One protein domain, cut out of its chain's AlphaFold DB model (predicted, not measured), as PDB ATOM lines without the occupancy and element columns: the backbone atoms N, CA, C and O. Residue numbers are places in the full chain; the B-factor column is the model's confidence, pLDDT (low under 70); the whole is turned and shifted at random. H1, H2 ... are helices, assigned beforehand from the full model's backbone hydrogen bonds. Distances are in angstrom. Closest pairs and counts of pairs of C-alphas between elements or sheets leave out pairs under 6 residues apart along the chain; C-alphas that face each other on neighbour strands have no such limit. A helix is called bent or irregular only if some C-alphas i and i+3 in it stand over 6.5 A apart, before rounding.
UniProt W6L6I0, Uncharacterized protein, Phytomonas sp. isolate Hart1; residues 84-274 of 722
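What this domain is: This is residues 84 to 274 of the 722 residues of an uncharacterized protein of Phytomonas sp. isolate Hart1 (UniProt W6L6I0). An up-and-down bundle of five helices, H3 to H7, each running against the one before it, packs round H7, with H2 beside H4 on its outside. H1, H8 and H9 gather near the end of the bundle where H3 and H7 finish. The printed part has 191 residues with nine named helices, H1 to H9 along the chain, and no named strand: all helix. It is compact, with a radius of gyration of the C-alphas of 16.5 A, and spans 52 by 35 by 27 A.

How they stand to each other: The hub is H7, residues 221 to 241. It touches H3, residues 118 to 137, the same way at a shallow tilt of 10 degrees; the closest C-alphas, of Asp 118 and Ala 221, are 5.0 A apart. With residues 234 to 241 alone it touches H6, residues 189 to 209, a hairpin at a steep tilt of 40 degrees; closest are C-alphas 200 and 241, 5.1 A. H6 has a kink of 39 degrees near residue 203 and is only just irregular: C-alphas 201 and 204 are 6.9 A apart. H4, residues 141 to 156, forms hairpins with H3, closest C-alphas 132 and 144, 5.2 A, and with H5, residues 169 to 182, closest C-alphas 141 and 182, 4.9 A. H2, residues 98 to 110, touches H4, closest C-alphas 109 and 150, 5.3 A. H9, residues 258 to 269, touches H3, closest C-alphas 137 and 264, 4.3 A; H1, residues 84 to 95, closest C-alphas 84 and 266, 4.6 A; and H8, residues 244 to 253, closest C-alphas 248 and 261, 6.3 A. Every O i to N i+4 pair is within hydrogen-bond range except in H6, 15 of 17, and H8, 5 of 6.

Where its parts are: H6 and H7 each measure 30.1 A, H3 28.4 A. H1 begins at C-alpha 84 (-82.149, -77.387, 185.798); H9 ends at C-alpha 269 (-72.726, -80.308, 185.575).

The domain as a whole: The farthest C-alphas, of Asn 161 and Thr 274, are 53.0 A apart. The printed part has no cut. The links H4 to H5 and H6 to H7 are long; residues 157 to 164 and 213 to 218 have pLDDT under 70.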
ATOM      1  N   SER A  84     -82.932 -76.802 186.890       91.38
ATOM      2  CA  SER A  84     -82.149 -77.387 185.798       91.38
ATOM      3  C   SER A  84     -82.987 -78.305 184.910       91.38
ATOM      4  O   SER A  84     -82.946 -78.191 183.688       91.38
ATOM      5  N   THR A  85     -83.815 -79.167 185.508       90.56
ATOM      6  CA  THR A  85     -84.709 -80.059 184.747       90.56
ATOM      7  C   THR A  85     -85.726 -79.273 183.919       90.56
ATOM      8  O   THR A  85     -85.984 -79.628 182.772       90.56
ATOM      9  N   ALA A  86     -86.291 -78.197 184.472       90.31
ATOM     10  CA  ALA A  86     -87.259 -77.365 183.760       90.31
ATOM     11  C   ALA A  86     -86.622 -76.620 182.571       90.31
ATOM     12  O   ALA A  86     -87.213 -76.584 181.494       90.31
ATOM     13  N   VAL A  87     -85.404 -76.091 182.738       90.81
ATOM     14  CA  VAL A  87     -84.646 -75.427 181.661       90.81
ATOM     15  C   VAL A  87     -84.315 -76.407 180.537       90.81
ATOM     16  O   VAL A  87     -84.577 -76.113 179.373       90.81
ATOM     17  N   VAL A  88     -83.810 -77.597 180.878       92.00
ATOM     18  CA  VAL A  88     -83.489 -78.645 179.895       92.00
ATOM     19  C   VAL A  88     -84.743 -79.116 179.154       92.00
ATOM     20  O   VAL A  88     -84.723 -79.281 177.934       92.00
ATOM     21  N   ALA A  89     -85.863 -79.288 179.862       90.50
ATOM     22  CA  ALA A  89     -87.133 -79.656 179.243       90.50
ATOM     23  C   ALA A  89     -87.648 -78.568 178.287       90.50
ATOM     24  O   ALA A  89     -88.097 -78.886 177.184       90.50
ATOM     25  N   TRP A  90     -87.562 -77.291 178.678       91.12
ATOM     26  CA  TRP A  90     -87.903 -76.180 177.790       91.12
ATOM     27  C   TRP A  90     -87.021 -76.182 176.540       91.12
ATOM     28  O   TRP A  90     -87.560 -76.097 175.435       91.12
ATOM     29  N   TYR A  91     -85.704 -76.330 176.701       89.62
ATOM     30  CA  TYR A  91     -84.758 -76.338 175.588       89.62
ATOM     31  C   TYR A  91     -85.107 -77.438 174.586       89.62
ATOM     32  O   TYR A  91     -85.229 -77.170 173.395       89.62
ATOM     33  N   TRP A  92     -85.379 -78.655 175.064       85.00
ATOM     34  CA  TRP A  92     -85.772 -79.759 174.190       85.00
ATOM     35  C   TRP A  92     -87.043 -79.463 173.394       85.00
ATOM     36  O   TRP A  92     -87.083 -79.683 172.193       85.00
ATOM     37  N   ASN A  93     -88.068 -78.922 174.050       85.06
ATOM     38  CA  ASN A  93     -89.362 -78.681 173.413       85.06
ATOM     39  C   ASN A  93     -89.358 -77.495 172.433       85.06
ATOM     40  O   ASN A  93     -90.344 -77.304 171.725       85.06
ATOM     41  N   ASN A  94     -88.323 -76.648 172.457       82.25
ATOM     42  CA  ASN A  94     -88.334 -75.367 171.748       82.25
ATOM     43  C   ASN A  94     -87.111 -75.135 170.855       82.25
ATOM     44  O   ASN A  94     -87.221 -74.330 169.940       82.25
ATOM     45  N   MET A  95     -85.962 -75.766 171.107       80.31
ATOM     46  CA  MET A  95     -84.709 -75.504 170.383       80.31
ATOM     47  C   MET A  95     -84.288 -76.649 169.462       80.31
ATOM     48  O   MET A  95     -83.625 -76.385 168.463       80.31
ATOM     49  N   LEU A  96     -84.694 -77.884 169.760       80.31
ATOM     50  CA  LEU A  96     -84.365 -79.069 168.969       80.31
ATOM     51  C   LEU A  96     -85.634 -79.717 168.406       80.31
ATOM     52  O   LEU A  96     -86.662 -79.766 169.078       80.31
ATOM     53  N   ASP A  97     -85.548 -80.228 167.180       82.06
ATOM     54  CA  ASP A  97     -86.607 -81.024 166.560       82.06
ATOM     55  C   ASP A  97     -86.321 -82.515 166.790       82.06
ATOM     56  O   ASP A  97     -85.405 -83.104 166.212       82.06
ATOM     57  N   GLU A  98     -87.094 -83.121 167.694       81.69
ATOM     58  CA  GLU A  98     -86.955 -84.530 168.058       81.69
ATOM     59  C   GLU A  98     -87.213 -85.473 166.875       81.69
ATOM     60  O   GLU A  98     -86.554 -86.514 166.773       81.69
ATOM     61  N   ASP A  99     -88.157 -85.133 165.998       84.88
ATOM     62  CA  ASP A  99     -88.523 -85.984 164.871       84.88
ATOM     63  C   ASP A  99     -87.452 -85.904 163.780       84.88
ATOM     64  O   ASP A  99     -87.029 -86.948 163.274       84.88
ATOM     65  N   TYR A 100     -86.904 -84.710 163.530       86.88
ATOM     66  CA  TYR A 100     -85.749 -84.524 162.647       86.88
ATOM     67  C   TYR A 100     -84.530 -85.330 163.113       86.88
ATOM     68  O   TYR A 100     -83.911 -86.050 162.329       86.88
ATOM     69  N   ILE A 101     -84.191 -85.272 164.407       86.44
ATOM     70  CA  ILE A 101     -83.039 -86.012 164.944       86.44
ATOM     71  C   ILE A 101     -83.243 -87.525 164.788       86.44
ATOM     72  O   ILE A 101     -82.319 -88.240 164.394       86.44
ATOM     73  N   LYS A 102     -84.451 -88.035 165.062       86.19
ATOM     74  CA  LYS A 102     -84.767 -89.459 164.864       86.19
ATOM     75  C   LYS A 102     -84.648 -89.871 163.403       86.19
ATOM     76  O   LYS A 102     -84.086 -90.931 163.128       86.19
ATOM     77  N   GLU A 103     -85.156 -89.054 162.486       88.88
ATOM     78  CA  GLU A 103     -85.031 -89.294 161.050       88.88
ATOM     79  C   GLU A 103     -83.558 -89.366 160.638       88.88
ATOM     80  O   GLU A 103     -83.150 -90.346 160.017       88.88
ATOM     81  N   LYS A 104     -82.731 -88.406 161.065       87.69
ATOM     82  CA  LYS A 104     -81.296 -88.389 160.750       87.69
ATOM     83  C   LYS A 104     -80.539 -89.584 161.329       87.69
ATOM     84  O   LYS A 104     -79.695 -90.150 160.643       87.69
ATOM     85  N   ILE A 105     -80.884 -90.055 162.529       87.44
ATOM     86  CA  ILE A 105     -80.334 -91.315 163.064       87.44
ATOM     87  C   ILE A 105     -80.687 -92.500 162.151       87.44
ATOM     88  O   ILE A 105     -79.831 -93.337 161.863       87.44
ATOM     89  N   MET A 106     -81.936 -92.586 161.682       87.38
ATOM     90  CA  MET A 106     -82.364 -93.664 160.783       87.38
ATOM     91  C   MET A 106     -81.675 -93.593 159.419       87.38
ATOM     92  O   MET A 106     -81.300 -94.640 158.890       87.38
ATOM     93  N   VAL A 107     -81.497 -92.385 158.876       87.31
ATOM     94  CA  VAL A 107     -80.740 -92.146 157.641       87.31
ATOM     95  C   VAL A 107     -79.312 -92.646 157.820       87.31
ATOM     96  O   VAL A 107     -78.898 -93.530 157.080       87.31
ATOM     97  N   LEU A 108     -78.607 -92.203 158.866       85.69
ATOM     98  CA  LEU A 108     -77.219 -92.597 159.119       85.69
ATOM     99  C   LEU A 108     -77.030 -94.113 159.288       85.69
ATOM    100  O   LEU A 108     -76.027 -94.658 158.844       85.69
ATOM    101  N   HIS A 109     -77.994 -94.815 159.892       84.00
ATOM    102  CA  HIS A 109     -77.967 -96.281 159.960       84.00
ATOM    103  C   HIS A 109     -78.119 -96.968 158.591       84.00
ATOM    104  O   HIS A 109     -77.733 -98.130 158.444       84.00
ATOM    105  N   GLY A 110     -78.751 -96.295 157.629       77.88
ATOM    106  CA  GLY A 110     -78.941 -96.770 156.262       77.88
ATOM    107  C   GLY A 110     -77.822 -96.374 155.299       77.88
ATOM    108  O   GLY A 110     -77.695 -97.035 154.267       77.88
ATOM    109  N   GLU A 111     -77.036 -95.346 155.634       80.88
ATOM    110  CA  GLU A 111     -75.943 -94.838 154.803       80.88
ATOM    111  C   GLU A 111     -74.787 -95.835 154.679       80.88
ATOM    112  O   GLU A 111     -74.432 -96.546 155.625       80.88
ATOM    113  N   ASP A 112     -74.173 -95.858 153.497       76.75
ATOM    114  CA  ASP A 112     -72.952 -96.610 153.230       76.75
ATOM    115  C   ASP A 112     -71.854 -95.648 152.772       76.75
ATOM    116  O   ASP A 112     -71.811 -95.239 151.615       76.75
ATOM    117  N   PHE A 113     -70.947 -95.279 153.684       78.75
ATOM    118  CA  PHE A 113     -69.838 -94.370 153.367       78.75
ATOM    119  C   PHE A 113     -68.865 -94.919 152.320       78.75
ATOM    120  O   PHE A 113     -67.978 -94.181 151.893       78.75
ATOM    121  N   ASP A 114     -68.980 -96.186 151.914       76.50
ATOM    122  CA  ASP A 114     -68.214 -96.741 150.796       76.50
ATOM    123  C   ASP A 114     -68.656 -96.158 149.433       76.50
ATOM    124  O   ASP A 114     -67.859 -96.163 148.492       76.50
ATOM    125  N   ASP A 115     -69.870 -95.598 149.337       78.25
ATOM    126  CA  ASP A 115     -70.430 -95.010 148.107       78.25
ATOM    127  C   ASP A 115     -70.154 -93.497 147.952       78.25
ATOM    128  O   ASP A 115     -70.432 -92.926 146.894       78.25
ATOM    129  N   PHE A 116     -69.574 -92.851 148.969       82.62
ATOM    130  CA  PHE A 116     -69.347 -91.402 149.016       82.62
ATOM    131  C   PHE A 116     -67.894 -91.010 148.714       82.62
ATOM    132  O   PHE A 116     -66.939 -91.733 149.006       82.62
ATOM    133  N   SER A 117     -67.715 -89.819 148.149       84.94
ATOM    134  CA  SER A 117     -66.417 -89.160 148.006       84.94
ATOM    135  C   SER A 117     -65.890 -88.642 149.350       84.94
ATOM    136  O   SER A 117     -66.651 -88.413 150.286       84.94
ATOM    137  N   ASP A 118     -64.575 -88.404 149.445       83.62
ATOM    138  CA  ASP A 118     -63.959 -87.865 150.669       83.62
ATOM    139  C   ASP A 118     -64.617 -86.546 151.127       83.62
ATOM    140  O   ASP A 118     -64.821 -86.354 152.323       83.62
ATOM    141  N   ASN A 119     -65.016 -85.672 150.196       86.19
ATOM    142  CA  ASN A 119     -65.690 -84.415 150.535       86.19
ATOM    143  C   ASN A 119     -67.084 -84.651 151.139       86.19
ATOM    144  O   ASN A 119     -67.419 -84.030 152.142       86.19
ATOM    145  N   GLU A 120     -67.877 -85.560 150.562       86.38
ATOM    146  CA  GLU A 120     -69.215 -85.887 151.074       86.38
ATOM    147  C   GLU A 120     -69.130 -86.559 152.454       86.38
ATOM    148  O   GLU A 120     -69.915 -86.252 153.348       86.38
ATOM    149  N   ILE A 121     -68.139 -87.436 152.669       85.81
ATOM    150  CA  ILE A 121     -67.889 -88.056 153.980       85.81
ATOM    151  C   ILE A 121     -67.514 -86.997 155.020       85.81
ATOM    152  O   ILE A 121     -67.966 -87.082 156.162       85.81
ATOM    153  N   GLU A 122     -66.675 -86.024 154.656       88.00
ATOM    154  CA  GLU A 122     -66.294 -84.939 155.561       88.00
ATOM    155  C   GLU A 122     -67.506 -84.077 155.930       88.00
ATOM    156  O   GLU A 122     -67.760 -83.854 157.111       88.00
ATOM    157  N   GLU A 123     -68.297 -83.660 154.946       87.69
ATOM    158  CA  GLU A 123     -69.484 -82.828 155.144       87.69
ATOM    159  C   GLU A 123     -70.547 -83.523 156.012       87.69
ATOM    160  O   GLU A 123     -70.944 -83.000 157.059       87.69
ATOM    161  N   ILE A 124     -70.935 -84.751 155.646       88.06
ATOM    162  CA  ILE A 124     -71.904 -85.555 156.402       88.06
ATOM    163  C   ILE A 124     -71.354 -85.877 157.799       88.06
ATOM    164  O   ILE A 124     -72.060 -85.768 158.804       88.06
ATOM    165  N   GLY A 125     -70.079 -86.262 157.885       89.00
ATOM    166  CA  GLY A 125     -69.418 -86.598 159.140       89.00
ATOM    167  C   GLY A 125     -69.378 -85.425 160.117       89.00
ATOM    168  O   GLY A 125     -69.729 -85.593 161.284       89.00
ATOM    169  N   MET A 126     -69.004 -84.232 159.646       89.81
ATOM    170  CA  MET A 126     -68.973 -83.015 160.464       89.81
ATOM    171  C   MET A 126     -70.370 -82.607 160.936       89.81
ATOM    172  O   MET A 126     -70.530 -82.244 162.103       89.81
ATOM    173  N   PHE A 127     -71.387 -82.744 160.081       90.50
ATOM    174  CA  PHE A 127     -72.783 -82.525 160.460       90.50
ATOM    175  C   PHE A 127     -73.225 -83.437 161.618       90.50
ATOM    176  O   PHE A 127     -73.800 -82.969 162.604       90.50
ATOM    177  N   TYR A 128     -72.921 -84.737 161.555       92.25
ATOM    178  CA  TYR A 128     -73.283 -85.660 162.636       92.25
ATOM    179  C   TYR A 128     -72.453 -85.459 163.906       92.25
ATOM    180  O   TYR A 128     -72.981 -85.657 165.001       92.25
ATOM    181  N   LEU A 129     -71.191 -85.033 163.798       93.06
ATOM    182  CA  LEU A 129     -70.380 -84.659 164.963       93.06
ATOM    183  C   LEU A 129     -70.980 -83.460 165.709       93.06
ATOM    184  O   LEU A 129     -71.097 -83.516 166.935       93.06
ATOM    185  N   ASP A 130     -71.426 -82.429 164.985       90.69
ATOM    186  CA  ASP A 130     -72.153 -81.289 165.565       90.69
ATOM    187  C   ASP A 130     -73.446 -81.745 166.263       90.69
ATOM    188  O   ASP A 130     -73.720 -81.379 167.409       90.69
ATOM    189  N   MET A 131     -74.213 -82.631 165.623       90.56
ATOM    190  CA  MET A 131     -75.449 -83.170 166.195       90.56
ATOM    191  C   MET A 131     -75.207 -84.020 167.455       90.56
ATOM    192  O   MET A 131     -75.981 -83.941 168.416       90.56
ATOM    193  N   ILE A 132     -74.136 -84.820 167.487       93.62
ATOM    194  CA  ILE A 132     -73.711 -85.578 168.675       93.62
ATOM    195  C   ILE A 132     -73.439 -84.615 169.833       93.62
ATOM    196  O   ILE A 132     -73.946 -84.822 170.937       93.62
ATOM    197  N   GLU A 133     -72.687 -83.544 169.589       91.81
ATOM    198  CA  GLU A 133     -72.324 -82.581 170.628       91.81
ATOM    199  C   GLU A 133     -73.540 -81.779 171.123       91.81
ATOM    200  O   GLU A 133     -73.771 -81.699 172.333       91.81
ATOM    201  N   ARG A 134     -74.402 -81.293 170.220       89.31
ATOM    202  CA  ARG A 134     -75.651 -80.597 170.587       89.31
ATOM    203  C   ARG A 134     -76.615 -81.480 171.376       89.31
ATOM    204  O   ARG A 134     -77.160 -81.054 172.397       89.31
ATOM    205  N   THR A 135     -76.826 -82.727 170.950       91.56
ATOM    206  CA  THR A 135     -77.698 -83.659 171.689       91.56
ATOM    207  C   THR A 135     -77.124 -83.993 173.063       91.56
ATOM    208  O   THR A 135     -77.882 -84.059 174.037       91.56
ATOM    209  N   PHE A 136     -75.797 -84.106 173.177       93.62
ATOM    210  CA  PHE A 136     -75.118 -84.306 174.454       93.62
ATOM    211  C   PHE A 136     -75.316 -83.109 175.390       93.62
ATOM    212  O   PHE A 136     -75.756 -83.290 176.527       93.62
ATOM    213  N   PHE A 137     -75.084 -81.888 174.900       92.38
ATOM    214  CA  PHE A 137     -75.308 -80.641 175.640       92.38
ATOM    215  C   PHE A 137     -76.770 -80.449 176.057       92.38
ATOM    216  O   PHE A 137     -77.041 -79.890 177.116       92.38
ATOM    217  N   SER A 138     -77.724 -81.003 175.309       89.94
ATOM    218  CA  SER A 138     -79.140 -81.005 175.698       89.94
ATOM    219  C   SER A 138     -79.516 -82.050 176.767       89.94
ATOM    220  O   SER A 138     -80.677 -82.138 177.163       89.94
ATOM    221  N   GLY A 139     -78.570 -82.879 177.230       90.44
ATOM    222  CA  GLY A 139     -78.818 -83.936 178.219       90.44
ATOM    223  C   GLY A 139     -79.502 -85.188 177.666       90.44
ATOM    224  O   GLY A 139     -79.947 -86.046 178.430       90.44
ATOM    225  N   LYS A 140     -79.606 -85.332 176.340       91.19
ATOM    226  CA  LYS A 140     -80.226 -86.493 175.685       91.19
ATOM    227  C   LYS A 140     -79.205 -87.595 175.438       91.19
ATOM    228  O   LYS A 140     -79.001 -88.031 174.310       91.19
ATOM    229  N   PHE A 141     -78.613 -88.096 176.518       93.50
ATOM    230  CA  PHE A 141     -77.496 -89.044 176.465       93.50
ATOM    231  C   PHE A 141     -77.788 -90.314 175.654       93.50
ATOM    232  O   PHE A 141     -76.919 -90.780 174.924       93.50
ATOM    233  N   LEU A 142     -79.019 -90.835 175.700       92.88
ATOM    234  CA  LEU A 142     -79.424 -91.983 174.879       92.88
ATOM    235  C   LEU A 142     -79.447 -91.670 173.377       92.88
ATOM    236  O   LEU A 142     -79.083 -92.520 172.573       92.88
ATOM    237  N   VAL A 143     -79.854 -90.457 173.001       91.81
ATOM    238  CA  VAL A 143     -79.872 -90.012 171.599       91.81
ATOM    239  C   VAL A 143     -78.441 -89.813 171.107       91.81
ATOM    240  O   VAL A 143     -78.085 -90.313 170.045       91.81
ATOM    241  N   THR A 144     -77.593 -89.177 171.920       94.31
ATOM    242  CA  THR A 144     -76.151 -89.054 171.669       94.31
ATOM    243  C   THR A 144     -75.495 -90.421 171.499       94.31
ATOM    244  O   THR A 144     -74.736 -90.625 170.558       94.31
ATOM    245  N   PHE A 145     -75.815 -91.379 172.373       94.88
ATOM    246  CA  PHE A 145     -75.360 -92.763 172.259       94.88
ATOM    247  C   PHE A 145     -75.728 -93.365 170.895       94.88
ATOM    248  O   PHE A 145     -74.850 -93.900 170.221       94.88
ATOM    249  N   SER A 146     -76.991 -93.247 170.473       93.69
ATOM    250  CA  SER A 146     -77.452 -93.772 169.183       93.69
ATOM    251  C   SER A 146     -76.767 -93.103 167.993       93.69
ATOM    252  O   SER A 146     -76.420 -93.793 167.043       93.69
ATOM    253  N   LEU A 147     -76.521 -91.792 168.052       93.50
ATOM    254  CA  LEU A 147     -75.784 -91.073 167.009       93.50
ATOM    255  C   LEU A 147     -74.319 -91.520 166.922       93.50
ATOM    256  O   LEU A 147     -73.818 -91.745 165.824       93.50
ATOM    257  N   ILE A 148     -73.644 -91.694 168.065       94.56
ATOM    258  CA  ILE A 148     -72.270 -92.218 168.107       94.56
ATOM    259  C   ILE A 148     -72.226 -93.630 167.516       94.56
ATOM    260  O   ILE A 148     -71.362 -93.919 166.693       94.56
ATOM    261  N   ASP A 149     -73.157 -94.502 167.914       92.88
ATOM    262  CA  ASP A 149     -73.233 -95.879 167.414       92.88
ATOM    263  C   ASP A 149     -73.493 -95.934 165.903       92.88
ATOM    264  O   ASP A 149     -72.791 -96.635 165.173       92.88
ATOM    265  N   ALA A 150     -74.449 -95.137 165.421       91.50
ATOM    266  CA  ALA A 150     -74.769 -95.025 164.003       91.50
ATOM    267  C   ALA A 150     -73.572 -94.505 163.191       91.50
ATOM    268  O   ALA A 150     -73.223 -95.106 162.175       91.50
ATOM    269  N   LEU A 151     -72.891 -93.453 163.663       92.31
ATOM    270  CA  LEU A 151     -71.733 -92.880 162.971       92.31
ATOM    271  C   LEU A 151     -70.540 -93.840 162.961       92.31
ATOM    272  O   LEU A 151     -69.887 -93.996 161.931       92.31
ATOM    273  N   MET A 152     -70.272 -94.531 164.074       91.00
ATOM    274  CA  MET A 152     -69.264 -95.596 164.108       91.00
ATOM    275  C   MET A 152     -69.595 -96.713 163.116       91.00
ATOM    276  O   MET A 152     -68.704 -97.190 162.415       91.00
ATOM    277  N   GLY A 153     -70.865 -97.123 163.045       88.56
ATOM    278  CA  GLY A 153     -71.347 -98.120 162.093       88.56
ATOM    279  C   GLY A 153     -71.105 -97.708 160.642       88.56
ATOM    280  O   GLY A 153     -70.531 -98.485 159.885       88.56
ATOM    281  N   ALA A 154     -71.465 -96.474 160.284       87.50
ATOM    282  CA  ALA A 154     -71.262 -95.936 158.942       87.50
ATOM    283  C   ALA A 154     -69.766 -95.826 158.581       87.50
ATOM    284  O   ALA A 154     -69.355 -96.207 157.488       87.50
ATOM    285  N   LEU A 155     -68.918 -95.372 159.514       87.56
ATOM    286  CA  LEU A 155     -67.472 -95.204 159.293       87.56
ATOM    287  C   LEU A 155     -66.692 -96.524 159.200       87.56
ATOM    288  O   LEU A 155     -65.591 -96.529 158.650       87.56
ATOM    289  N   ARG A 156     -67.223 -97.639 159.720       83.75
ATOM    290  CA  ARG A 156     -66.608 -98.969 159.557       83.75
ATOM    291  C   ARG A 156     -66.671 -99.470 158.107       83.75
ATOM    292  O   ARG A 156     -65.785-100.225 157.712       83.75
ATOM    293  N   GLY A 157     -67.671 -99.042 157.328       69.19
ATOM    294  CA  GLY A 157     -67.972 -99.596 156.000       69.19
ATOM    295  C   GLY A 157     -68.478-101.047 156.058       69.19
ATOM    296  O   GLY A 157     -68.558-101.657 157.129       69.19
ATOM    297  N   ARG A 158     -68.834-101.633 154.904       59.12
ATOM    298  CA  ARG A 158     -69.309-103.039 154.811       59.12
ATOM    299  C   ARG A 158     -68.214-104.046 154.440       59.12
ATOM    300  O   ARG A 158     -68.496-105.242 154.314       59.12
ATOM    301  N   GLY A 159     -66.981-103.588 154.239       53.47
ATOM    302  CA  GLY A 159     -65.867-104.414 153.772       53.47
ATOM    303  C   GLY A 159     -65.222-105.285 154.858       53.47
ATOM    304  O   GLY A 159     -64.857-104.803 155.921       53.47
ATOM    305  N   GLU A 160     -64.964-106.560 154.544       49.50
ATOM    306  CA  GLU A 160     -64.187-107.518 155.364       49.50
ATOM    307  C   GLU A 160     -62.679-107.166 155.489       49.50
ATOM    308  O   GLU A 160     -61.887-107.961 155.999       49.50
ATOM    309  N   ASN A 161     -62.247-105.998 155.000       56.53
ATOM    310  CA  ASN A 161     -60.855-105.559 155.048       56.53
ATOM    311  C   ASN A 161     -60.587-104.764 156.336       56.53
ATOM    312  O   ASN A 161     -60.619-103.534 156.332       56.53
ATOM    313  N   ASP A 162     -60.211-105.466 157.409       58.22
ATOM    314  CA  ASP A 162     -59.775-104.888 158.699       58.22
ATOM    315  C   ASP A 162     -58.702-103.779 158.570       58.22
ATOM    316  O   ASP A 162     -58.488-103.005 159.499       58.22
ATOM    317  N   SER A 163     -58.005-103.683 157.428       59.16
ATOM    318  CA  SER A 163     -57.007-102.643 157.153       59.16
ATOM    319  C   SER A 163     -57.580-101.253 156.848       59.16
ATOM    320  O   SER A 163     -56.813-100.292 156.858       59.16
ATOM    321  N   GLU A 164     -58.876-101.141 156.541       65.88
ATOM    322  CA  GLU A 164     -59.556 -99.874 156.211       65.88
ATOM    323  C   GLU A 164     -60.481 -99.375 157.335       65.88
ATOM    324  O   GLU A 164     -60.922 -98.226 157.292       65.88
ATOM    325  N   ASN A 165     -60.716-100.189 158.374       77.69
ATOM    326  CA  ASN A 165     -61.451 -99.768 159.566       77.69
ATOM    327  C   ASN A 165     -60.643 -98.688 160.319       77.69
ATOM    328  O   ASN A 165     -59.506 -98.947 160.731       77.69
ATOM    329  N   PRO A 166     -61.194 -97.477 160.521       82.44
ATOM    330  CA  PRO A 166     -60.481 -96.421 161.227       82.44
ATOM    331  C   PRO A 166     -60.377 -96.661 162.746       82.44
ATOM    332  O   PRO A 166     -59.604 -95.963 163.406       82.44
ATOM    333  N   PHE A 167     -61.112 -97.631 163.303       86.50
ATOM    334  CA  PHE A 167     -61.158 -97.930 164.735       86.50
ATOM    335  C   PHE A 167     -60.348 -99.190 165.081       86.50
ATOM    336  O   PHE A 167     -60.597-100.273 164.554       86.50
ATOM    337  N   SER A 168     -59.386 -99.071 166.003       86.62
ATOM    338  CA  SER A 168     -58.708-100.236 166.587       86.62
ATOM    339  C   SER A 168     -59.582-100.905 167.649       86.62
ATOM    340  O   SER A 168     -60.498-100.281 168.182       86.62
ATOM    341  N   VAL A 169     -59.262-102.146 168.027       85.94
ATOM    342  CA  VAL A 169     -59.982-102.870 169.093       85.94
ATOM    343  C   VAL A 169     -59.989-102.072 170.399       85.94
ATOM    344  O   VAL A 169     -61.019-101.981 171.057       85.94
ATOM    345  N   GLU A 170     -58.873-101.432 170.753       87.94
ATOM    346  CA  GLU A 170     -58.788-100.594 171.951       87.94
ATOM    347  C   GLU A 170     -59.692 -99.357 171.856       87.94
ATOM    348  O   GLU A 170     -60.298 -98.967 172.855       87.94
ATOM    349  N   ILE A 171     -59.797 -98.745 170.668       89.44
ATOM    350  CA  ILE A 171     -60.712 -97.620 170.430       89.44
ATOM    351  C   ILE A 171     -62.156 -98.100 170.562       89.44
ATOM    352  O   ILE A 171     -62.933 -97.460 171.263       89.44
ATOM    353  N   GLU A 172     -62.515 -99.232 169.960       89.69
ATOM    354  CA  GLU A 172     -63.870 -99.781 170.047       89.69
ATOM    355  C   GLU A 172     -64.264-100.153 171.482       89.69
ATOM    356  O   GLU A 172     -65.370 -99.830 171.911       89.69
ATOM    357  N   GLU A 173     -63.360-100.762 172.255       90.12
ATOM    358  CA  GLU A 173     -63.578-101.041 173.680       90.12
ATOM    359  C   GLU A 173     -63.785 -99.746 174.479       90.12
ATOM    360  O   GLU A 173     -64.706 -99.653 175.293       90.12
ATOM    361  N   CYS A 174     -62.971 -98.718 174.217       91.75
ATOM    362  CA  CYS A 174     -63.101 -97.428 174.888       91.75
ATOM    363  C   CYS A 174     -64.402 -96.700 174.506       91.75
ATOM    364  O   CYS A 174     -65.046 -96.104 175.368       91.75
ATOM    365  N   MET A 175     -64.811 -96.760 173.237       91.94
ATOM    366  CA  MET A 175     -66.070 -96.186 172.753       91.94
ATOM    367  C   MET A 175     -67.278 -96.922 173.339       91.94
ATOM    368  O   MET A 175     -68.232 -96.275 173.764       91.94
ATOM    369  N   ALA A 176     -67.218 -98.252 173.461       92.00
ATOM    370  CA  ALA A 176     -68.255 -99.038 174.128       92.00
ATOM    371  C   ALA A 176     -68.424 -98.636 175.605       92.00
ATOM    372  O   ALA A 176     -69.540 -98.603 176.126       92.00
ATOM    373  N   ASP A 177     -67.333 -98.276 176.284       91.31
ATOM    374  CA  ASP A 177     -67.376 -97.750 177.648       91.31
ATOM    375  C   ASP A 177     -68.035 -96.361 177.734       91.31
ATOM    376  O   ASP A 177     -68.852 -96.139 178.633       91.31
ATOM    377  N   VAL A 178     -67.755 -95.462 176.779       93.19
ATOM    378  CA  VAL A 178     -68.443 -94.160 176.639       93.19
ATOM    379  C   VAL A 178     -69.938 -94.369 176.395       93.19
ATOM    380  O   VAL A 178     -70.782 -93.778 177.068       93.19
ATOM    381  N   GLN A 179     -70.284 -95.261 175.471       92.94
ATOM    382  CA  GLN A 179     -71.660 -95.624 175.146       92.94
ATOM    383  C   GLN A 179     -72.408 -96.227 176.353       92.94
ATOM    384  O   GLN A 179     -73.569 -95.898 176.615       92.94
ATOM    385  N   ARG A 180     -71.741 -97.073 177.149       92.12
ATOM    386  CA  ARG A 180     -72.294 -97.627 178.398       92.12
ATOM    387  C   ARG A 180     -72.554 -96.540 179.443       92.12
ATOM    388  O   ARG A 180     -73.544 -96.600 180.173       92.12
ATOM    389  N   LEU A 181     -71.683 -95.538 179.515       92.69
ATOM    390  CA  LEU A 181     -71.874 -94.395 180.397       92.69
ATOM    391  C   LEU A 181     -73.077 -93.545 179.955       92.69
ATOM    392  O   LEU A 181     -73.918 -93.218 180.787       92.69
ATOM    393  N   LEU A 182     -73.210 -93.250 178.659       93.88
ATOM    394  CA  LEU A 182     -74.329 -92.472 178.103       93.88
ATOM    395  C   LEU A 182     -75.688 -93.186 178.199       93.88
ATOM    396  O   LEU A 182     -76.728 -92.539 178.289       93.88
ATOM    397  N   SER A 183     -75.694 -94.519 178.205       92.12
ATOM    398  CA  SER A 183     -76.915 -95.316 178.393       92.12
ATOM    399  C   SER A 183     -77.340 -95.470 179.856       92.12
ATOM    400  O   SER A 183     -78.433 -95.970 180.132       92.12
ATOM    401  N   SER A 184     -76.512 -95.022 180.802       88.38
ATOM    402  CA  SER A 184     -76.838 -95.032 182.229       88.38
ATOM    403  C   SER A 184     -77.722 -93.833 182.588       88.38
ATOM    404  O   SER A 184     -77.382 -92.693 182.289       88.38
ATOM    405  N   SER A 185     -78.853 -94.073 183.254       83.50
ATOM    406  CA  SER A 185     -79.765 -93.019 183.719       83.50
ATOM    407  C   SER A 185     -79.536 -92.674 185.190       83.50
ATOM    408  O   SER A 185     -79.383 -93.582 186.006       83.50
ATOM    409  N   PHE A 186     -79.637 -91.394 185.539       89.44
ATOM    410  CA  PHE A 186     -79.669 -90.911 186.920       89.44
ATOM    411  C   PHE A 186     -80.960 -90.123 187.178       89.44
ATOM    412  O   PHE A 186     -81.504 -89.489 186.275       89.44
ATOM    413  N   SER A 187     -81.471 -90.179 188.409       86.69
ATOM    414  CA  SER A 187     -82.723 -89.507 188.811       86.69
ATOM    415  C   SER A 187     -82.603 -88.690 190.094       86.69
ATOM    416  O   SER A 187     -83.519 -87.949 190.446       86.69
ATOM    417  N   ASP A 188     -81.482 -88.829 190.792       89.50
ATOM    418  CA  ASP A 188     -81.215 -88.221 192.088       89.50
ATOM    419  C   ASP A 188     -79.714 -87.900 192.230       89.50
ATOM    420  O   ASP A 188     -78.899 -88.440 191.474       89.50
ATOM    421  N   PRO A 189     -79.333 -87.030 193.183       89.81
ATOM    422  CA  PRO A 189     -77.944 -86.607 193.349       89.81
ATOM    423  C   PRO A 189     -76.951 -87.753 193.583       89.81
ATOM    424  O   PRO A 189     -75.840 -87.698 193.061       89.81
ATOM    425  N   ASP A 190     -77.339 -88.801 194.315       91.81
ATOM    426  CA  ASP A 190     -76.437 -89.910 194.643       91.81
ATOM    427  C   ASP A 190     -76.118 -90.744 193.391       91.81
ATOM    428  O   ASP A 190     -74.952 -91.030 193.106       91.81
ATOM    429  N   SER A 191     -77.142 -91.078 192.596       92.94
ATOM    430  CA  SER A 191     -76.975 -91.790 191.317       92.94
ATOM    431  C   SER A 191     -76.164 -90.991 190.287       92.94
ATOM    432  O   SER A 191     -75.413 -91.569 189.498       92.94
ATOM    433  N   PHE A 192     -76.260 -89.659 190.309       92.88
ATOM    434  CA  PHE A 192     -75.456 -88.784 189.456       92.88
ATOM    435  C   PHE A 192     -73.983 -88.735 189.873       92.88
ATOM    436  O   PHE A 192     -73.104 -88.803 189.013       92.88
ATOM    437  N   GLU A 193     -73.685 -88.682 191.172       92.38
ATOM    438  CA  GLU A 193     -72.299 -88.743 191.651       92.38
ATOM    439  C   GLU A 193     -71.649 -90.101 191.341       92.38
ATOM    440  O   GLU A 193     -70.470 -90.160 190.981       92.38
ATOM    441  N   GLU A 194     -72.411 -91.200 191.386       92.94
ATOM    442  CA  GLU A 194     -71.935 -92.508 190.920       92.94
ATOM    443  C   GLU A 194     -71.619 -92.492 189.416       92.94
ATOM    444  O   GLU A 194     -70.538 -92.924 189.001       92.94
ATOM    445  N   TRP A 195     -72.521 -91.941 188.599       93.81
ATOM    446  CA  TRP A 195     -72.322 -91.784 187.157       93.81
ATOM    447  C   TRP A 195     -71.060 -90.968 186.835       93.81
ATOM    448  O   TRP A 195     -70.201 -91.406 186.065       93.81
ATOM    449  N   ARG A 196     -70.873 -89.835 187.514       92.88
ATOM    450  CA  ARG A 196     -69.684 -88.981 187.393       92.88
ATOM    451  C   ARG A 196     -68.404 -89.657 187.887       92.88
ATOM    452  O   ARG A 196     -67.335 -89.483 187.296       92.88
ATOM    453  N   SER A 197     -68.481 -90.438 188.962       92.75
ATOM    454  CA  SER A 197     -67.357 -91.238 189.462       92.75
ATOM    455  C   SER A 197     -66.927 -92.297 188.440       92.75
ATOM    456  O   SER A 197     -65.731 -92.471 188.199       92.75
ATOM    457  N   ASN A 198     -67.884 -92.959 187.781       91.88
ATOM    458  CA  ASN A 198     -67.601 -93.934 186.726       91.88
ATOM    459  C   ASN A 198     -66.898 -93.286 185.526       91.88
ATOM    460  O   ASN A 198     -65.901 -93.824 185.043       91.88
ATOM    461  N   ALA A 199     -67.339 -92.097 185.105       91.69
ATOM    462  CA  ALA A 199     -66.666 -91.331 184.055       91.69
ATOM    463  C   ALA A 199     -65.217 -90.989 184.435       91.69
ATOM    464  O   ALA A 199     -64.287 -91.247 183.673       91.69
ATOM    465  N   ASN A 200     -65.005 -90.485 185.657       92.06
ATOM    466  CA  ASN A 200     -63.681 -90.146 186.185       92.06
ATOM    467  C   ASN A 200     -62.693 -91.325 186.144       92.06
ATOM    468  O   ASN A 200     -61.514 -91.133 185.844       92.06
ATOM    469  N   GLN A 201     -63.159 -92.547 186.418       91.25
ATOM    470  CA  GLN A 201     -62.322 -93.752 186.343       91.25
ATOM    471  C   GLN A 201     -61.888 -94.077 184.904       91.25
ATOM    472  O   GLN A 201     -60.790 -94.600 184.702       91.25
ATOM    473  N   GLN A 202     -62.711 -93.737 183.911       90.50
ATOM    474  CA  GLN A 202     -62.448 -94.005 182.495       90.50
ATOM    475  C   GLN A 202     -61.550 -92.948 181.831       90.50
ATOM    476  O   GLN A 202     -60.812 -93.282 180.902       90.50
ATOM    477  N   VAL A 203     -61.524 -91.701 182.330       91.00
ATOM    478  CA  VAL A 203     -60.785 -90.571 181.717       91.00
ATOM    479  C   VAL A 203     -59.316 -90.892 181.420       91.00
ATOM    480  O   VAL A 203     -58.813 -90.533 180.357       91.00
ATOM    481  N   TYR A 204     -58.597 -91.552 182.335       88.06
ATOM    482  CA  TYR A 204     -57.168 -91.830 182.137       88.06
ATOM    483  C   TYR A 204     -56.913 -92.771 180.951       88.06
ATOM    484  O   TYR A 204     -56.013 -92.526 180.146       88.06
ATOM    485  N   VAL A 205     -57.713 -93.835 180.841       87.00
ATOM    486  CA  VAL A 205     -57.611 -94.807 179.743       87.00
ATOM    487  C   VAL A 205     -58.057 -94.151 178.438       87.00
ATOM    488  O   VAL A 205     -57.325 -94.211 177.452       87.00
ATOM    489  N   ALA A 206     -59.177 -93.428 178.462       88.12
ATOM    490  CA  ALA A 206     -59.707 -92.728 177.301       88.12
ATOM    491  C   ALA A 206     -58.741 -91.673 176.746       88.12
ATOM    492  O   ALA A 206     -58.519 -91.632 175.543       88.12
ATOM    493  N   ARG A 207     -58.073 -90.877 177.594       89.38
ATOM    494  CA  ARG A 207     -57.047 -89.916 177.141       89.38
ATOM    495  C   ARG A 207     -55.896 -90.584 176.396       89.38
ATOM    496  O   ARG A 207     -55.355 -89.996 175.469       89.38
ATOM    497  N   ARG A 208     -55.500 -91.787 176.821       88.12
ATOM    498  CA  ARG A 208     -54.416 -92.540 176.184       88.12
ATOM    499  C   ARG A 208     -54.850 -93.152 174.852       88.12
ATOM    500  O   ARG A 208     -54.022 -93.234 173.960       88.12
ATOM    501  N   VAL A 209     -56.089 -93.630 174.760       86.62
ATOM    502  CA  VAL A 209     -56.588 -94.379 173.598       86.62
ATOM    503  C   VAL A 209     -57.222 -93.451 172.561       86.62
ATOM    504  O   VAL A 209     -56.824 -93.471 171.405       86.62
ATOM    505  N   LEU A 210     -58.168 -92.603 172.973       84.25
ATOM    506  CA  LEU A 210     -58.905 -91.689 172.092       84.25
ATOM    507  C   LEU A 210     -58.118 -90.413 171.758       84.25
ATOM    508  O   LEU A 210     -58.408 -89.758 170.764       84.25
ATOM    509  N   GLY A 211     -57.137 -90.048 172.590       78.06
ATOM    510  CA  GLY A 211     -56.276 -88.882 172.366       78.06
ATOM    511  C   GLY A 211     -55.067 -89.145 171.460       78.06
ATOM    512  O   GLY A 211     -54.327 -88.207 171.164       78.06
ATOM    513  N   ASP A 212     -54.830 -90.395 171.042       73.06
ATOM    514  CA  ASP A 212     -53.660 -90.762 170.236       73.06
ATOM    515  C   ASP A 212     -53.920 -90.502 168.743       73.06
ATOM    516  O   ASP A 212     -54.404 -91.351 167.990       73.06
ATOM    517  N   VAL A 213     -53.624 -89.278 168.301       61.50
ATOM    518  CA  VAL A 213     -53.719 -88.898 166.889       61.50
ATOM    519  C   VAL A 213     -52.460 -89.378 166.166       61.50
ATOM    520  O   VAL A 213     -51.394 -88.771 166.266       61.50
ATOM    521  N   ASN A 214     -52.580 -90.457 165.390       59.84
ATOM    522  CA  ASN A 214     -51.516 -90.913 164.491       59.84
ATOM    523  C   ASN A 214     -51.260 -89.870 163.381       59.84
ATOM    524  O   ASN A 214     -51.853 -89.930 162.306       59.84
ATOM    525  N   SER A 215     -50.352 -88.929 163.641       53.69
ATOM    526  CA  SER A 215     -50.074 -87.728 162.835       53.69
ATOM    527  C   SER A 215     -49.154 -87.942 161.622       53.69
ATOM    528  O   SER A 215     -48.629 -86.976 161.073       53.69
ATOM    529  N   ASN A 216     -48.873 -89.189 161.231       48.94
ATOM    530  CA  ASN A 216     -47.771 -89.503 160.307       48.94
ATOM    531  C   ASN A 216     -48.179 -89.771 158.843       48.94
ATOM    532  O   ASN A 216     -47.310 -90.113 158.041       48.94
ATOM    533  N   THR A 217     -49.444 -89.583 158.460       55.12
ATOM    534  CA  THR A 217     -49.919 -89.645 157.058       55.12
ATOM    535  C   THR A 217     -51.113 -88.717 156.860       55.12
ATOM    536  O   THR A 217     -51.904 -88.610 157.794       55.12
ATOM    537  N   ASP A 218     -51.278 -88.131 155.665       59.28
ATOM    538  CA  ASP A 218     -52.513 -87.424 155.283       59.28
ATOM    539  C   ASP A 218     -53.701 -88.385 155.470       59.28
ATOM    540  O   ASP A 218     -53.749 -89.427 154.804       59.28
ATOM    541  N   PRO A 219     -54.590 -88.140 156.448       70.31
ATOM    542  CA  PRO A 219     -55.698 -89.040 156.725       70.31
ATOM    543  C   PRO A 219     -56.747 -88.920 155.611       70.31
ATOM    544  O   PRO A 219     -57.025 -87.821 155.146       70.31
ATOM    545  N   SER A 220     -57.350 -90.041 155.201       82.62
ATOM    546  CA  SER A 220     -58.594 -90.007 154.416       82.62
ATOM    547  C   SER A 220     -59.695 -89.297 155.210       82.62
ATOM    548  O   SER A 220     -59.642 -89.293 156.447       82.62
ATOM    549  N   ALA A 221     -60.718 -88.754 154.539       84.94
ATOM    550  CA  ALA A 221     -61.800 -88.035 155.219       84.94
ATOM    551  C   ALA A 221     -62.479 -88.912 156.280       84.94
ATOM    552  O   ALA A 221     -62.644 -88.506 157.430       84.94
ATOM    553  N   ARG A 222     -62.720 -90.189 155.954       86.50
ATOM    554  CA  ARG A 222     -63.227 -91.204 156.894       86.50
ATOM    555  C   ARG A 222     -62.389 -91.312 158.174       86.50
ATOM    556  O   ARG A 222     -62.935 -91.394 159.273       86.50
ATOM    557  N   LYS A 223     -61.057 -91.295 158.058       86.12
ATOM    558  CA  LYS A 223     -60.150 -91.371 159.212       86.12
ATOM    559  C   LYS A 223     -60.133 -90.066 160.010       86.12
ATOM    560  O   LYS A 223     -60.028 -90.120 161.233       86.12
ATOM    561  N   LEU A 224     -60.262 -88.919 159.345       88.31
ATOM    562  CA  LEU A 224     -60.347 -87.606 159.988       88.31
ATOM    563  C   LEU A 224     -61.642 -87.462 160.803       88.31
ATOM    564  O   LEU A 224     -61.595 -87.048 161.964       88.31
ATOM    565  N   ILE A 225     -62.781 -87.890 160.253       90.38
ATOM    566  CA  ILE A 225     -64.061 -87.920 160.974       90.38
ATOM    567  C   ILE A 225     -64.009 -88.915 162.138       90.38
ATOM    568  O   ILE A 225     -64.424 -88.576 163.242       90.38
ATOM    569  N   ALA A 226     -63.425 -90.103 161.957       89.94
ATOM    570  CA  ALA A 226     -63.251 -91.063 163.050       89.94
ATOM    571  C   ALA A 226     -62.360 -90.525 164.188       89.94
ATOM    572  O   ALA A 226     -62.673 -90.715 165.365       89.94
ATOM    573  N   GLN A 227     -61.274 -89.816 163.860       90.00
ATOM    574  CA  GLN A 227     -60.433 -89.128 164.847       90.00
ATOM    575  C   GLN A 227     -61.206 -88.022 165.572       90.00
ATOM    576  O   GLN A 227     -61.097 -87.891 166.791       90.00
ATOM    577  N   SER A 228     -62.028 -87.270 164.844       92.00
ATOM    578  CA  SER A 228     -62.879 -86.226 165.415       92.00
ATOM    579  C   SER A 228     -63.957 -86.815 166.331       92.00
ATOM    580  O   SER A 228     -64.177 -86.296 167.420       92.00
ATOM    581  N   LEU A 229     -64.542 -87.963 165.977       93.94
ATOM    582  CA  LEU A 229     -65.466 -88.707 166.836       93.94
ATOM    583  C   LEU A 229     -64.791 -89.192 168.126       93.94
ATOM    584  O   LEU A 229     -65.383 -89.101 169.204       93.94
ATOM    585  N   CYS A 230     -63.541 -89.660 168.042       92.62
ATOM    586  CA  CYS A 230     -62.747 -90.016 169.221       92.62
ATOM    587  C   CYS A 230     -62.499 -88.791 170.115       92.62
ATOM    588  O   CYS A 230     -62.661 -88.878 171.333       92.62
ATOM    589  N   ALA A 231     -62.166 -87.640 169.521       91.94
ATOM    590  CA  ALA A 231     -61.960 -86.390 170.249       91.94
ATOM    591  C   ALA A 231     -63.250 -85.892 170.927       91.94
ATOM    592  O   ALA A 231     -63.226 -85.568 172.114       91.94
ATOM    593  N   VAL A 232     -64.386 -85.906 170.222       93.50
ATOM    594  CA  VAL A 232     -65.706 -85.563 170.781       93.50
ATOM    595  C   VAL A 232     -66.070 -86.509 171.927       93.50
ATOM    596  O   VAL A 232     -66.491 -86.059 172.989       93.50
ATOM    597  N   SER A 233     -65.831 -87.811 171.775       94.62
ATOM    598  CA  SER A 233     -66.117 -88.804 172.822       94.62
ATOM    599  C   SER A 233     -65.221 -88.642 174.053       94.62
ATOM    600  O   SER A 233     -65.670 -88.817 175.189       94.62
ATOM    601  N   LEU A 234     -63.962 -88.243 173.855       93.81
ATOM    602  CA  LEU A 234     -63.078 -87.858 174.948       93.81
ATOM    603  C   LEU A 234     -63.579 -86.586 175.648       93.81
ATOM    604  O   LEU A 234     -63.609 -86.552 176.879       93.81
ATOM    605  N   ASN A 235     -64.007 -85.573 174.890       93.88
ATOM    606  CA  ASN A 235     -64.589 -84.350 175.445       93.88
ATOM    607  C   ASN A 235     -65.845 -84.657 176.267       93.88
ATOM    608  O   ASN A 235     -65.954 -84.166 177.387       93.88
ATOM    609  N   ILE A 236     -66.730 -85.533 175.783       94.56
ATOM    610  CA  ILE A 236     -67.902 -86.023 176.524       94.56
ATOM    611  C   ILE A 236     -67.479 -86.572 177.894       94.56
ATOM    612  O   ILE A 236     -67.989 -86.122 178.918       94.56
ATOM    613  N   LEU A 237     -66.500 -87.483 177.950       93.25
ATOM    614  CA  LEU A 237     -66.015 -88.038 179.223       93.25
ATOM    615  C   LEU A 237     -65.429 -86.973 180.156       93.25
ATOM    616  O   LEU A 237     -65.676 -87.006 181.364       93.25
ATOM    617  N   LEU A 238     -64.649 -86.036 179.613       92.88
ATOM    618  CA  LEU A 238     -64.059 -84.944 180.389       92.88
ATOM    619  C   LEU A 238     -65.132 -84.021 180.970       92.88
ATOM    620  O   LEU A 238     -65.079 -83.675 182.152       92.88
ATOM    621  N   ILE A 239     -66.146 -83.692 180.180       94.38
ATOM    622  CA  ILE A 239     -67.266 -82.865 180.614       94.38
ATOM    623  C   ILE A 239     -68.060 -83.579 181.714       94.38
ATOM    624  O   ILE A 239     -68.296 -82.985 182.764       94.38
ATOM    625  N   ILE A 240     -68.380 -84.869 181.542       93.44
ATOM    626  CA  ILE A 240     -69.075 -85.664 182.572       93.44
ATOM    627  C   ILE A 240     -68.256 -85.718 183.866       93.44
ATOM    628  O   ILE A 240     -68.804 -85.617 184.962       93.44
ATOM    629  N   SER A 241     -66.929 -85.825 183.761       90.06
ATOM    630  CA  SER A 241     -66.031 -85.817 184.922       90.06
ATOM    631  C   SER A 241     -66.073 -84.493 185.713       90.06
ATOM    632  O   SER A 241     -65.767 -84.465 186.913       90.06
ATOM    633  N   GLY A 242     -66.563 -83.419 185.082       84.69
ATOM    634  CA  GLY A 242     -66.868 -82.125 185.685       84.69
ATOM    635  C   GLY A 242     -66.048 -80.954 185.162       84.69
ATOM    636  O   GLY A 242     -65.923 -79.954 185.872       84.69
ATOM    637  N   ASP A 243     -65.473 -81.069 183.967       85.62
ATOM    638  CA  ASP A 243     -64.797 -79.957 183.307       85.62
ATOM    639  C   ASP A 243     -65.822 -78.993 182.685       85.62
ATOM    640  O   ASP A 243     -66.184 -79.083 181.512       85.62
ATOM    641  N   SER A 244     -66.336 -78.068 183.498       83.31
ATOM    642  CA  SER A 244     -67.311 -77.069 183.046       83.31
ATOM    643  C   SER A 244     -66.702 -75.989 182.147       83.31
ATOM    644  O   SER A 244     -67.446 -75.300 181.450       83.31
ATOM    645  N   GLN A 245     -65.374 -75.803 182.180       86.81
ATOM    646  CA  GLN A 245     -64.687 -74.858 181.294       86.81
ATOM    647  C   GLN A 245     -64.695 -75.388 179.864       86.81
ATOM    648  O   GLN A 245     -65.001 -74.629 178.949       86.81
ATOM    649  N   LEU A 246     -64.479 -76.695 179.691       89.69
ATOM    650  CA  LEU A 246     -64.513 -77.328 178.379       89.69
ATOM    651  C   LEU A 246     -65.861 -77.134 177.666       89.69
ATOM    652  O   LEU A 246     -65.862 -76.832 176.481       89.69
ATOM    653  N   ILE A 247     -67.001 -77.202 178.371       89.94
ATOM    654  CA  ILE A 247     -68.320 -76.899 177.768       89.94
ATOM    655  C   ILE A 247     -68.318 -75.498 177.148       89.94
ATOM    656  O   ILE A 247     -68.718 -75.318 176.003       89.94
ATOM    657  N   GLN A 248     -67.852 -74.502 177.904       86.81
ATOM    658  CA  GLN A 248     -67.820 -73.121 177.436       86.81
ATOM    659  C   GLN A 248     -66.899 -72.956 176.223       86.81
ATOM    660  O   GLN A 248     -67.251 -72.258 175.277       86.81
ATOM    661  N   GLU A 249     -65.725 -73.585 176.248       87.94
ATOM    662  CA  GLU A 249     -64.774 -73.537 175.136       87.94
ATOM    663  C   GLU A 249     -65.368 -74.140 173.871       87.94
ATOM    664  O   GLU A 249     -65.328 -73.493 172.827       87.94
ATOM    665  N   ARG A 250     -66.008 -75.304 173.991       89.00
ATOM    666  CA  ARG A 250     -66.691 -75.970 172.881       89.00
ATOM    667  C   ARG A 250     -67.846 -75.145 172.330       89.00
ATOM    668  O   ARG A 250     -67.922 -74.967 171.121       89.00
ATOM    669  N   CYS A 251     -68.688 -74.563 173.188       86.94
ATOM    670  CA  CYS A 251     -69.753 -73.671 172.729       86.94
ATOM    671  C   CYS A 251     -69.203 -72.492 171.917       86.94
ATOM    672  O   CYS A 251     -69.753 -72.163 170.873       86.94
ATOM    673  N   ILE A 252     -68.099 -71.882 172.351       81.75
ATOM    674  CA  ILE A 252     -67.500 -70.743 171.645       81.75
ATOM    675  C   ILE A 252     -66.829 -71.183 170.335       81.75
ATOM    676  O   ILE A 252     -66.967 -70.498 169.325       81.75
ATOM    677  N   GLU A 253     -66.114 -72.309 170.334       84.00
ATOM    678  CA  GLU A 253     -65.452 -72.859 169.141       84.00
ATOM    679  C   GLU A 253     -66.447 -73.271 168.051       84.00
ATOM    680  O   GLU A 253     -66.188 -73.042 166.872       84.00
ATOM    681  N   CYS A 254     -67.581 -73.854 168.447       81.94
ATOM    682  CA  CYS A 254     -68.608 -74.363 167.540       81.94
ATOM    683  C   CYS A 254     -69.707 -73.337 167.211       81.94
ATOM    684  O   CYS A 254     -70.645 -73.661 166.486       81.94
ATOM    685  N   GLY A 255     -69.616 -72.107 167.732       79.56
ATOM    686  CA  GLY A 255     -70.617 -71.063 167.492       79.56
ATOM    687  C   GLY A 255     -71.986 -71.356 168.119       79.56
ATOM    688  O   GLY A 255     -73.012 -70.964 167.567       79.56
ATOM    689  N   TYR A 256     -72.023 -72.068 169.245       83.81
ATOM    690  CA  TYR A 256     -73.240 -72.284 170.025       83.81
ATOM    691  C   TYR A 256     -73.570 -71.073 170.902       83.81
ATOM    692  O   TYR A 256     -72.694 -70.339 171.366       83.81
ATOM    693  N   THR A 257     -74.860 -70.901 171.167       81.38
ATOM    694  CA  THR A 257     -75.410 -69.778 171.925       81.38
ATOM    695  C   THR A 257     -75.162 -69.930 173.424       81.38
ATOM    696  O   THR A 257     -74.852 -71.005 173.953       81.38
ATOM    697  N   PHE A 258     -75.386 -68.845 174.165       83.38
ATOM    698  CA  PHE A 258     -75.359 -68.910 175.625       83.38
ATOM    699  C   PHE A 258     -76.468 -69.813 176.196       83.38
ATOM    700  O   PHE A 258     -76.285 -70.413 177.257       83.38
ATOM    701  N   VAL A 259     -77.599 -69.959 175.489       85.62
ATOM    702  CA  VAL A 259     -78.668 -70.901 175.865       85.62
ATOM    703  C   VAL A 259     -78.138 -72.335 175.871       85.62
ATOM    704  O   VAL A 259     -78.427 -73.087 176.805       85.62
ATOM    705  N   ASP A 260     -77.351 -72.707 174.858       87.00
ATOM    706  CA  ASP A 260     -76.765 -74.045 174.731       87.00
ATOM    707  C   ASP A 260     -75.822 -74.334 175.902       87.00
ATOM    708  O   ASP A 260     -75.924 -75.376 176.552       87.00
ATOM    709  N   TYR A 261     -74.974 -73.361 176.248       88.62
ATOM    710  CA  TYR A 261     -74.069 -73.457 177.393       88.62
ATOM    711  C   TYR A 261     -74.816 -73.634 178.723       88.62
ATOM    712  O   TYR A 261     -74.491 -74.530 179.506       88.62
ATOM    713  N   ILE A 262     -75.833 -72.807 178.992       89.50
ATOM    714  CA  ILE A 262     -76.623 -72.910 180.227       89.50
ATOM    715  C   ILE A 262     -77.396 -74.228 180.278       89.50
ATOM    716  O   ILE A 262     -77.482 -74.842 181.344       89.50
ATOM    717  N   THR A 263     -77.902 -74.701 179.141       91.44
ATOM    718  CA  THR A 263     -78.575 -75.999 179.052       91.44
ATOM    719  C   THR A 263     -77.609 -77.137 179.359       91.44
ATOM    720  O   THR A 263     -77.934 -77.977 180.194       91.44
ATOM    721  N   ALA A 264     -76.397 -77.126 178.797       92.56
ATOM    722  CA  ALA A 264     -75.356 -78.116 179.085       92.56
ATOM    723  C   ALA A 264     -74.924 -78.100 180.553       92.56
ATOM    724  O   ALA A 264     -74.781 -79.150 181.187       92.56
ATOM    725  N   LEU A 265     -74.778 -76.906 181.132       91.88
ATOM    726  CA  LEU A 265     -74.501 -76.741 182.553       91.88
ATOM    727  C   LEU A 265     -75.617 -77.363 183.404       91.88
ATOM    728  O   LEU A 265     -75.323 -78.105 184.341       91.88
ATOM    729  N   CYS A 266     -76.879 -77.104 183.054       92.88
ATOM    730  CA  CYS A 266     -78.048 -77.671 183.722       92.88
ATOM    731  C   CYS A 266     -78.154 -79.183 183.520       92.88
ATOM    732  O   CYS A 266     -78.507 -79.877 184.455       92.88
ATOM    733  N   ALA A 267     -77.855 -79.714 182.339       93.25
ATOM    734  CA  ALA A 267     -78.021 -81.129 182.033       93.25
ATOM    735  C   ALA A 267     -76.908 -82.010 182.618       93.25
ATOM    736  O   ALA A 267     -77.178 -83.130 183.050       93.25
ATOM    737  N   ILE A 268     -75.662 -81.522 182.611       93.12
ATOM    738  CA  ILE A 268     -74.477 -82.365 182.825       93.12
ATOM    739  C   ILE A 268     -73.731 -82.019 184.114       93.12
ATOM    740  O   ILE A 268     -73.305 -82.919 184.828       93.12
ATOM    741  N   ILE A 269     -73.557 -80.732 184.431       91.50
ATOM    742  CA  ILE A 269     -72.726 -80.308 185.575       91.50
ATOM    743  C   ILE A 269     -73.568 -80.121 186.840       91.50
ATOM    744  O   ILE A 269     -73.130 -80.458 187.940       91.50
ATOM    745  N   LYS A 270     -74.768 -79.557 186.685       90.62
ATOM    746  CA  LYS A 270     -75.666 -79.146 187.769       90.62
ATOM    747  C   LYS A 270     -77.118 -79.632 187.546       90.62
ATOM    748  O   LYS A 270     -78.029 -78.803 187.555       90.62
ATOM    749  N   PRO A 271     -77.383 -80.947 187.397       91.31
ATOM    750  CA  PRO A 271     -78.719 -81.481 187.073       91.31
ATOM    751  C   PRO A 271     -79.782 -81.363 188.157       91.31
ATOM    752  O   PRO A 271     -80.960 -81.549 187.857       91.31
ATOM    753  N   PHE A 272     -79.406 -81.025 189.390       90.31
ATOM    754  CA  PHE A 272     -80.326 -80.917 190.529       90.31
ATOM    755  C   PHE A 272     -80.332 -79.534 191.172       90.31
ATOM    756  O   PHE A 272     -80.631 -79.412 192.358       90.31
ATOM    757  N   CYS A 273     -79.988 -78.494 190.412       89.44
ATOM    758  CA  CYS A 273     -79.895 -77.155 190.968       89.44
ATOM    759  C   CYS A 273     -81.247 -76.456 191.093       89.44
ATOM    760  O   CYS A 273     -82.131 -76.528 190.234       89.44
ATOM    761  N   THR A 274     -81.356 -75.721 192.190       88.88
ATOM    762  CA  THR A 274     -82.366 -74.689 192.410       88.88
ATOM    763  C   THR A 274     -82.083 -73.466 191.532       88.88
ATOM    764  O   THR A 274     -80.970 -73.277 191.033       88.88
TER     765      THR A 274